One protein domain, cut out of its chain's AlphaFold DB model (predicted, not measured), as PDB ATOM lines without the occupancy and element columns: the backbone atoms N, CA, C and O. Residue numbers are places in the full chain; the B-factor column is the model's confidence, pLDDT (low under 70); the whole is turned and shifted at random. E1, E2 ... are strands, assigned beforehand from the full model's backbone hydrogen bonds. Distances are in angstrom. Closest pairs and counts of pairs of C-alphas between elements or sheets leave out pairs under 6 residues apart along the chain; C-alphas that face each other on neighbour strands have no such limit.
ATOM      1  N   GLU A   7      50.261  46.460 152.323       94.31
ATOM      2  CA  GLU A   7      50.136  47.773 151.677       94.31
ATOM      3  C   GLU A   7      50.002  47.676 150.148       94.31
ATOM      4  O   GLU A   7      49.252  48.457 149.561       94.31
ATOM      5  N   ASN A   8      50.651  46.677 149.537       92.25
ATOM      6  CA  ASN A   8      50.667  46.455 148.093       92.25
ATOM      7  C   ASN A   8      49.419  45.723 147.587       92.25
ATOM      8  O   ASN A   8      49.078  45.824 146.411       92.25
ATOM      9  N   VAL A   9      48.749  44.956 148.448       93.75
ATOM     10  CA  VAL A   9      47.571  44.167 148.074       93.75
ATOM     11  C   VAL A   9      46.329  45.016 148.302       93.75
ATOM     12  O   VAL A   9      45.967  45.292 149.446       93.75
ATOM     13  N   LYS A  10      45.656  45.427 147.225       92.25
ATOM     14  CA  LYS A  10      44.386  46.158 147.304       92.25
ATOM     15  C   LYS A  10      43.226  45.278 146.851       92.25
ATOM     16  O   LYS A  10      43.378  44.391 146.015       92.25
ATOM     17  N   ILE A  11      42.048  45.535 147.414       94.69
ATOM     18  CA  ILE A  11      40.800  44.952 146.910       94.69
ATOM     19  C   ILE A  11      40.581  45.474 145.488       94.69
ATOM     20  O   ILE A  11      40.771  46.659 145.225       94.69
ATOM     21  N   GLY A  12      40.218  44.582 144.568       92.62
ATOM     22  CA  GLY A  12      40.100  44.893 143.145       92.62
ATOM     23  C   GLY A  12      41.401  44.759 142.350       92.62
ATOM     24  O   GLY A  12      41.337  44.758 141.124       92.62
ATOM     25  N   SER A  13      42.557  44.585 143.002       92.00
ATOM     26  CA  SER A  13      43.805  44.287 142.295       92.00
ATOM     27  C   SER A  13      43.788  42.884 141.708       92.00
ATOM     28  O   SER A  13      43.261  41.940 142.306       92.00
ATOM     29  N   GLU A  14      44.427  42.752 140.554       94.81
ATOM     30  CA  GLU A  14      44.702  41.464 139.949       94.81
ATOM     31  C   GLU A  14      45.962  40.845 140.559       94.81
ATOM     32  O   GLU A  14      47.015  41.480 140.675       94.81
ATOM     33  N   VAL A  15      45.841  39.594 140.991       95.81
ATOM     34  CA  VAL A  15      46.889  38.872 141.705       95.81
ATOM     35  C   VAL A  15      46.986  37.435 141.217       95.81
ATOM     36  O   VAL A  15      46.015  36.852 140.742       95.81
ATOM     37  N   GLU A  16      48.157  36.847 141.408       96.12
ATOM     38  CA  GLU A  16      48.339  35.401 141.413       96.12
ATOM     39  C   GLU A  16      48.443  34.917 142.855       96.12
ATOM     40  O   GLU A  16      49.229  35.444 143.655       96.12
ATOM     41  N   ILE A  17      47.650  33.902 143.184       96.25
ATOM     42  CA  ILE A  17      47.669  33.235 144.479       96.25
ATOM     43  C   ILE A  17      48.107  31.785 144.332       96.25
ATOM     44  O   ILE A  17      47.816  31.130 143.336       96.25
ATOM     45  N   VAL A  18      48.744  31.256 145.370       95.56
ATOM     46  CA  VAL A  18      48.887  29.809 145.544       95.56
ATOM     47  C   VAL A  18      47.763  29.303 146.448       95.56
ATOM     48  O   VAL A  18      47.574  29.793 147.573       95.56
ATOM     49  N   LEU A  19      46.998  28.329 145.960       94.12
ATOM     50  CA  LEU A  19      45.992  27.624 146.752       94.12
ATOM     51  C   LEU A  19      46.666  26.581 147.636       94.12
ATOM     52  O   LEU A  19      47.764  26.115 147.346       94.12
ATOM     53  N   LYS A  20      46.003  26.164 148.722       88.75
ATOM     54  CA  LYS A  20      46.540  25.105 149.595       88.75
ATOM     55  C   LYS A  20      46.774  23.797 148.827       88.75
ATOM     56  O   LYS A  20      47.776  23.138 149.082       88.75
ATOM     57  N   ALA A  21      45.868  23.454 147.909       90.69
ATOM     58  CA  ALA A  21      45.977  22.263 147.067       90.69
ATOM     59  C   ALA A  21      47.225  22.305 146.167       90.69
ATOM     60  O   ALA A  21      47.904  21.296 146.007       90.69
ATOM     61  N   ASP A  22      47.586  23.494 145.682       90.38
ATOM     62  CA  ASP A  22      48.663  23.689 144.709       90.38
ATOM     63  C   ASP A  22      50.033  24.002 145.323       90.38
ATOM     64  O   ASP A  22      51.017  24.142 144.598       90.38
ATOM     65  N   GLN A  23      50.149  24.061 146.657       82.75
ATOM     66  CA  GLN A  23      51.410  24.407 147.334       82.75
ATOM     67  C   GLN A  23      52.589  23.494 146.969       82.75
ATOM     68  O   GLN A  23      53.730  23.938 147.046       82.75
ATOM     69  N   ARG A  24      52.331  22.231 146.599       87.44
ATOM     70  CA  ARG A  24      53.367  21.282 146.150       87.44
ATOM     71  C   ARG A  24      53.582  21.287 144.638       87.44
ATOM     72  O   ARG A  24      54.665  20.929 144.197       87.44
ATOM     73  N   ALA A  25      52.559  21.656 143.871       87.69
ATOM     74  CA  ALA A  25      52.612  21.677 142.414       87.69
ATOM     75  C   ALA A  25      53.254  22.964 141.878       87.69
ATOM     76  O   ALA A  25      53.765  22.975 140.765       87.69
ATOM     77  N   GLY A  26      53.240  24.044 142.668       84.00
ATOM     78  CA  GLY A  26      53.739  25.348 142.232       84.00
ATOM     79  C   GLY A  26      52.805  26.047 141.243       84.00
ATOM     80  O   GLY A  26      53.219  27.005 140.597       84.00
ATOM     81  N   ASN A  27      51.554  25.590 141.126       91.62
ATOM     82  CA  ASN A  27      50.562  26.237 140.277       91.62
ATOM     83  C   ASN A  27      50.041  27.506 140.952       91.62
ATOM     84  O   ASN A  27      49.743  27.525 142.152       91.62
ATOM     85  N   PHE A  28      49.886  28.558 140.153       94.75
ATOM     86  CA  PHE A  28      49.286  29.807 140.589       94.75
ATOM     87  C   PHE A  28      47.934  30.004 139.924       94.75
ATOM     88  O   PHE A  28      47.740  29.727 138.745       94.75
ATOM     89  N   THR A  29      46.985  30.495 140.709       95.06
ATOM     90  CA  THR A  29      45.660  30.883 140.243       95.06
ATOM     91  C   THR A  29      45.612  32.395 140.142       95.06
ATOM     92  O   THR A  29      45.849  33.095 141.130       95.06
ATOM     93  N   ARG A  30      45.311  32.903 138.949       96.06
ATOM     94  CA  ARG A  30      45.133  34.333 138.703       96.06
ATOM     95  C   ARG A  30      43.695  34.740 139.003       96.06
ATOM     96  O   ARG A  30      42.763  34.034 138.636       96.06
ATOM     97  N   GLY A  31      43.511  35.895 139.631       95.62
ATOM     98  CA  GLY A  31      42.186  36.469 139.818       95.62
ATOM     99  C   GLY A  31      42.194  37.815 140.524       95.62
ATOM    100  O   GLY A  31      43.240  38.393 140.813       95.62
ATOM    101  N   ILE A  32      40.994  38.321 140.797       96.19
ATOM    102  CA  ILE A  32      40.790  39.634 141.413       96.19
ATOM    103  C   ILE A  32      40.543  39.477 142.908       96.19
ATOM    104  O   ILE A  32      39.657  38.720 143.307       96.19
ATOM    105  N   VAL A  33      41.275  40.230 143.729       96.62
ATOM    106  CA  VAL A  33      41.088  40.242 145.186       96.62
ATOM    107  C   VAL A  33      39.699  40.776 145.535       96.62
ATOM    108  O   VAL A  33      39.363  41.914 145.208       96.62
ATOM    109  N   ALA A  34      38.913  39.969 146.241       97.75
ATOM    110  CA  ALA A  34      37.652  40.375 146.854       97.75
ATOM    111  C   ALA A  34      37.850  40.814 148.309       97.75
ATOM    112  O   ALA A  34      37.286  41.817 148.732       97.75
ATOM    113  N   GLU A  35      38.678  40.091 149.067       97.75
ATOM    114  CA  GLU A  35      38.868  40.339 150.497       97.75
ATOM    115  C   GLU A  35      40.296  40.005 150.944       97.75
ATOM    116  O   GLU A  35      40.910  39.050 150.462       97.75
ATOM    117  N   ILE A  36      40.817  40.769 151.907       97.44
ATOM    118  CA  ILE A  36      42.123  40.538 152.534       97.44
ATOM    119  C   ILE A  36      41.902  39.881 153.897       97.44
ATOM    120  O   ILE A  36      41.308  40.475 154.787       97.44
ATOM    121  N   LEU A  37      42.433  38.672 154.074       96.94
ATOM    122  CA  LEU A  37      42.219  37.840 155.265       96.94
ATOM    123  C   LEU A  37      43.398  37.870 156.250       96.94
ATOM    124  O   LEU A  37      43.329  37.278 157.323       96.94
ATOM    125  N   THR A  38      44.525  38.487 155.881       96.12
ATOM    126  CA  THR A  38      45.678  38.656 156.784       96.12
ATOM    127  C   THR A  38      45.597  39.996 157.498       96.12
ATOM    128  O   THR A  38      45.584  41.041 156.852       96.12
ATOM    129  N   GLY A  39      45.570  39.956 158.832       94.19
ATOM    130  CA  GLY A  39      45.549  41.159 159.665       94.19
ATOM    131  C   GLY A  39      46.909  41.855 159.787       94.19
ATOM    132  O   GLY A  39      46.951  43.082 159.858       94.19
ATOM    133  N   SER A  40      48.015  41.103 159.767       95.81
ATOM    134  CA  SER A  40      49.369  41.662 159.889       95.81
ATOM    135  C   SER A  40      49.773  42.500 158.670       95.81
ATOM    136  O   SER A  40      49.270  42.309 157.562       95.81
ATOM    137  N   ALA A  41      50.709  43.431 158.877       95.12
ATOM    138  CA  ALA A  41      51.239  44.284 157.810       95.12
ATOM    139  C   ALA A  41      52.040  43.494 156.762       95.12
ATOM    140  O   ALA A  41      52.048  43.856 155.587       95.12
ATOM    141  N   SER A  42      52.685  42.398 157.167       96.25
ATOM    142  CA  SER A  42      53.432  41.521 156.270       96.25
ATOM    143  C   SER A  42      53.326  40.052 156.678       96.25
ATOM    144  O   SER A  42      52.960  39.719 157.812       96.25
ATOM    145  N   HIS A  43      53.612  39.161 155.729       95.12
ATOM    146  CA  HIS A  43      53.707  37.726 155.966       95.12
ATOM    147  C   HIS A  43      54.643  37.059 154.947       95.12
ATOM    148  O   HIS A  43      54.471  37.232 153.744       95.12
ATOM    149  N   TYR A  44      55.568  36.221 155.426       93.44
ATOM    150  CA  TYR A  44      56.626  35.595 154.614       93.44
ATOM    151  C   TYR A  44      56.119  34.701 153.473       93.44
ATOM    152  O   TYR A  44      56.782  34.553 152.456       93.44
ATOM    153  N   ARG A  45      54.930  34.093 153.615       91.94
ATOM    154  CA  ARG A  45      54.304  33.307 152.529       91.94
ATOM    155  C   ARG A  45      53.382  34.122 151.631       91.94
ATOM    156  O   ARG A  45      52.617  33.519 150.892       91.94
ATOM    157  N   GLY A  46      53.326  35.438 151.797       94.81
ATOM    158  CA  GLY A  46      52.322  36.266 151.144       94.81
ATOM    159  C   GLY A  46      51.091  36.545 152.004       94.81
ATOM    160  O   GLY A  46      50.756  35.823 152.961       94.81
ATOM    161  N   ILE A  47      50.384  37.603 151.634       97.62
ATOM    162  CA  ILE A  47      49.109  38.001 152.226       97.62
ATOM    163  C   ILE A  47      48.024  37.009 151.804       97.62
ATOM    164  O   ILE A  47      47.902  36.642 150.640       97.62
ATOM    165  N   LYS A  48      47.241  36.525 152.771       97.12
ATOM    166  CA  LYS A  48      46.081  35.668 152.507       97.12
ATOM    167  C   LYS A  48      44.932  36.518 151.984       97.12
ATOM    168  O   LYS A  48      44.555  37.483 152.649       97.12
ATOM    169  N   VAL A  49      44.358  36.123 150.857       97.75
ATOM    170  CA  VAL A  49      43.225  36.807 150.227       97.75
ATOM    171  C   VAL A  49      42.159  35.809 149.797       97.75
ATOM    172  O   VAL A  49      42.440  34.619 149.627       97.75
ATOM    173  N   ARG A  50      40.943  36.315 149.614       98.12
ATOM    174  CA  ARG A  50      39.863  35.663 148.879       98.12
ATOM    175  C   ARG A  50      39.718  36.353 147.528       98.12
ATOM    176  O   ARG A  50      39.685  37.583 147.477       98.12
ATOM    177  N   LEU A  51      39.647  35.578 146.455       97.81
ATOM    178  CA  LEU A  51      39.358  36.066 145.110       97.81
ATOM    179  C   LEU A  51      37.845  36.220 144.895       97.81
ATOM    180  O   LEU A  51      37.041  35.670 145.648       97.81
ATOM    181  N   LYS A  52      37.445  36.966 143.858       97.00
ATOM    182  CA  LYS A  52      36.028  37.175 143.497       97.00
ATOM    183  C   LYS A  52      35.262  35.889 143.170       97.00
ATOM    184  O   LYS A  52      34.053  35.860 143.355       97.00
ATOM    185  N   ASP A  53      35.951  34.847 142.724       95.88
ATOM    186  CA  ASP A  53      35.382  33.515 142.475       95.88
ATOM    187  C   ASP A  53      35.249  32.657 143.754       95.88
ATOM    188  O   ASP A  53      34.810  31.511 143.696       95.88
ATOM    189  N   GLY A  54      35.621  33.201 144.918       96.38
ATOM    190  CA  GLY A  54      35.546  32.532 146.216       96.38
ATOM    191  C   GLY A  54      36.803  31.751 146.607       96.38
ATOM    192  O   GLY A  54      36.903  31.314 147.758       96.38
ATOM    193  N   GLN A  55      37.789  31.614 145.717       97.00
ATOM    194  CA  GLN A  55      39.018  30.882 146.008       97.00
ATOM    195  C   GLN A  55      39.881  31.613 147.042       97.00
ATOM    196  O   GLN A  55      39.958  32.842 147.071       97.00
ATOM    197  N   VAL A  56      40.544  30.854 147.916       97.06
ATOM    198  CA  VAL A  56      41.343  31.404 149.020       97.06
ATOM    199  C   VAL A  56      42.770  30.890 148.945       97.06
ATOM    200  O   VAL A  56      43.021  29.686 149.002       97.06
ATOM    201  N   GLY A  57      43.723  31.816 148.920       96.69
ATOM    202  CA  GLY A  57      45.138  31.485 148.813       96.69
ATOM    203  C   GLY A  57      46.049  32.579 149.338       96.69
ATOM    204  O   GLY A  57      45.613  33.536 149.983       96.69
ATOM    205  N   ARG A  58      47.347  32.387 149.113       96.69
ATOM    206  CA  ARG A  58      48.397  33.338 149.485       96.69
ATOM    207  C   ARG A  58      48.904  34.049 148.238       96.69
ATOM    208  O   ARG A  58      49.247  33.373 147.276       96.69
ATOM    209  N   VAL A  59      48.942  35.378 148.264       96.50
ATOM    210  CA  VAL A  59      49.417  36.203 147.143       96.50
ATOM    211  C   VAL A  59      50.902  35.963 146.907       96.50
ATOM    212  O   VAL A  59      51.698  36.067 147.836       96.50
ATOM    213  N   GLN A  60      51.253  35.685 145.656       94.88
ATOM    214  CA  GLN A  60      52.633  35.518 145.201       94.88
ATOM    215  C   GLN A  60      53.057  36.666 144.292       94.88
ATOM    216  O   GLN A  60      54.155  37.200 144.432       94.88
ATOM    217  N   LYS A  61      52.155  37.107 143.412       93.75
ATOM    218  CA  LYS A  61      52.405  38.208 142.485       93.75
ATOM    219  C   LYS A  61      51.212  39.146 142.434       93.75
ATOM    220  O   LYS A  61      50.065  38.714 142.500       93.75
ATOM    221  N   ILE A  62      51.501  40.437 142.316       93.50
ATOM    222  CA  ILE A  62      50.502  41.496 142.163       93.50
ATOM    223  C   ILE A  62      50.769  42.190 140.837       93.50
ATOM    224  O   ILE A  62      51.891  42.671 140.612       93.50
ATOM    225  N   TYR A  63      49.738  42.250 140.003       90.38
ATOM    226  CA  TYR A  63      49.765  42.938 138.726       90.38
ATOM    227  C   TYR A  63      49.376  44.407 138.919       90.38
ATOM    228  O   TYR A  63      48.489  44.709 139.724       90.38
ATOM    229  N   PRO A  64      50.064  45.336 138.234       77.00
ATOM    230  CA  PRO A  64      49.688  46.740 138.260       77.00
ATOM    231  C   PRO A  64      48.273  46.900 137.699       77.00
ATOM    232  O   PRO A  64      47.933  46.331 136.663       77.00
ATOM    233  N   VAL A  65      47.445  47.673 138.400       70.44
ATOM    234  CA  VAL A  65      46.154  48.101 137.865       70.44
ATOM    235  C   VAL A  65      46.440  49.286 136.958       70.44
ATOM    236  O   VAL A  65      46.805  50.355 137.437       70.44
ATOM    237  N   PHE A  66      46.303  49.083 135.655       67.81
ATOM    238  CA  PHE A  66      46.413  50.162 134.688       67.81
ATOM    239  C   PHE A  66      45.145  51.019 134.758       67.81
ATOM    240  O   PHE A  66      44.047  50.472 134.586       67.81
ATOM    241  N   PRO A  67      45.244  52.331 135.046       64.88
ATOM    242  CA  PRO A  67      44.081  53.198 134.989       64.88
ATOM    243  C   PRO A  67      43.501  53.136 133.576       64.88
ATOM    244  O   PRO A  67      44.211  53.301 132.583       64.88
ATOM    245  N   LYS A  68      42.199  52.852 133.489       64.94
ATOM    246  CA  LYS A  68      41.475  52.909 132.222       64.94
ATOM    247  C   LYS A  68      40.982  54.333 132.021       64.94
ATOM    248  O   LYS A  68      40.119  54.779 132.772       64.94
ATOM    249  N   ILE A  69      41.505  55.033 131.021       68.50
ATOM    250  CA  ILE A  69      40.996  56.347 130.600       68.50
ATOM    251  C   ILE A  69      40.200  56.108 129.307       68.50
ATOM    252  O   ILE A  69      40.648  55.402 128.413       68.50
ATOM    253  N   ASN A  70      38.959  56.576 129.205       72.88
ATOM    254  CA  ASN A  70      38.123  56.363 128.005       72.88
ATOM    255  C   ASN A  70      37.993  54.890 127.534       72.88
ATOM    256  O   ASN A  70      37.826  54.621 126.347       72.88
ATOM    257  N   GLY A  71      38.085  53.919 128.450       67.50
ATOM    258  CA  GLY A  71      37.992  52.489 128.128       67.50
ATOM    259  C   GLY A  71      39.268  51.850 127.562       67.50
ATOM    260  O   GLY A  71      39.254  50.651 127.292       67.50
ATOM    261  N   GLN A  72      40.369  52.596 127.433       60.94
ATOM    262  CA  GLN A  72      41.676  52.069 127.031       60.94
ATOM    263  C   GLN A  72      42.590  51.893 128.249       60.94
ATOM    264  O   GLN A  72      42.527  52.676 129.192       60.94
ATOM    265  N   GLU A  73      43.403  50.837 128.264       63.56
ATOM    266  CA  GLU A  73      44.375  50.571 129.333       63.56
ATOM    267  C   GLU A  73      45.640  51.411 129.119       63.56
ATOM    268  O   GLU A  73      46.264  51.316 128.064       63.56
ATOM    269  N   TYR A  74      46.029  52.216 130.113       65.06
ATOM    270  CA  TYR A  74      47.257  53.018 130.063       65.06
ATOM    271  C   TYR A  74      48.296  52.426 131.003       65.06
ATOM    272  O   TYR A  74      48.066  52.308 132.208       65.06
TER     273      TYR A  74
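AT A GLANCE: This is residues 7 to 74 of the 79 residues of an uncharacterized protein of bacterium (Candidatus Gribaldobacteria) CG23_combo_of_CG06-09_8_20_14_all_37_87_8 (UniProt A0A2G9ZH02). Little regular structure is here beyond a small closed barrel of four strands, with a tail after E4 whose residues 67 to 72 stick out. Along the chain E1 to E4 make a meander, each strand the antiparallel neighbour of the one before, and E4 and E1 close the ring. The printed part has 68 residues, of which the named elements hold only 25; the class is all strand, with no named helix, and the whole is compact, with a radius of gyration of the C-alphas of 12.6 A and spans of 41 by 26 by 19 A.

HOW THE PARTS SIT: Look at E2, residues 29 to 36, which bends by 79 degrees at residue 32. Its residues 29 to 32 pair in a hairpin with E1, residues 14 to 19; N 15 and O 31 are 2.9 A apart. Its residues 33 to 36 pair in a hairpin with E3, residues 48 to 51; N 34 and O 50 are 2.8 A apart. E3 forms a hairpin with E4, residues 56 to 62; N 49 and O 57 are 3.0 A apart. Antiparallel E4 and E1 have N 16 and O 61 at 2.9 A, also within hydrogen-bond range.

IN THESE COORDINATES: Find C-alpha 14 at (44.702, 41.464, 139.949), where E1 begins its 15.5 A. E2 spans 16.0 A, E3 10.0 A and E4 15.3 A, ending at C-alpha 62, (50.502, 41.496, 142.163).

THE WHOLE: The farthest C-alphas, of Arg 24 and Asn 70, are 42.3 A apart. The printed part has no cut; E2 to E3 is a long link. Find pLDDT under 70 at residues 66 to 69 and 71 to 74.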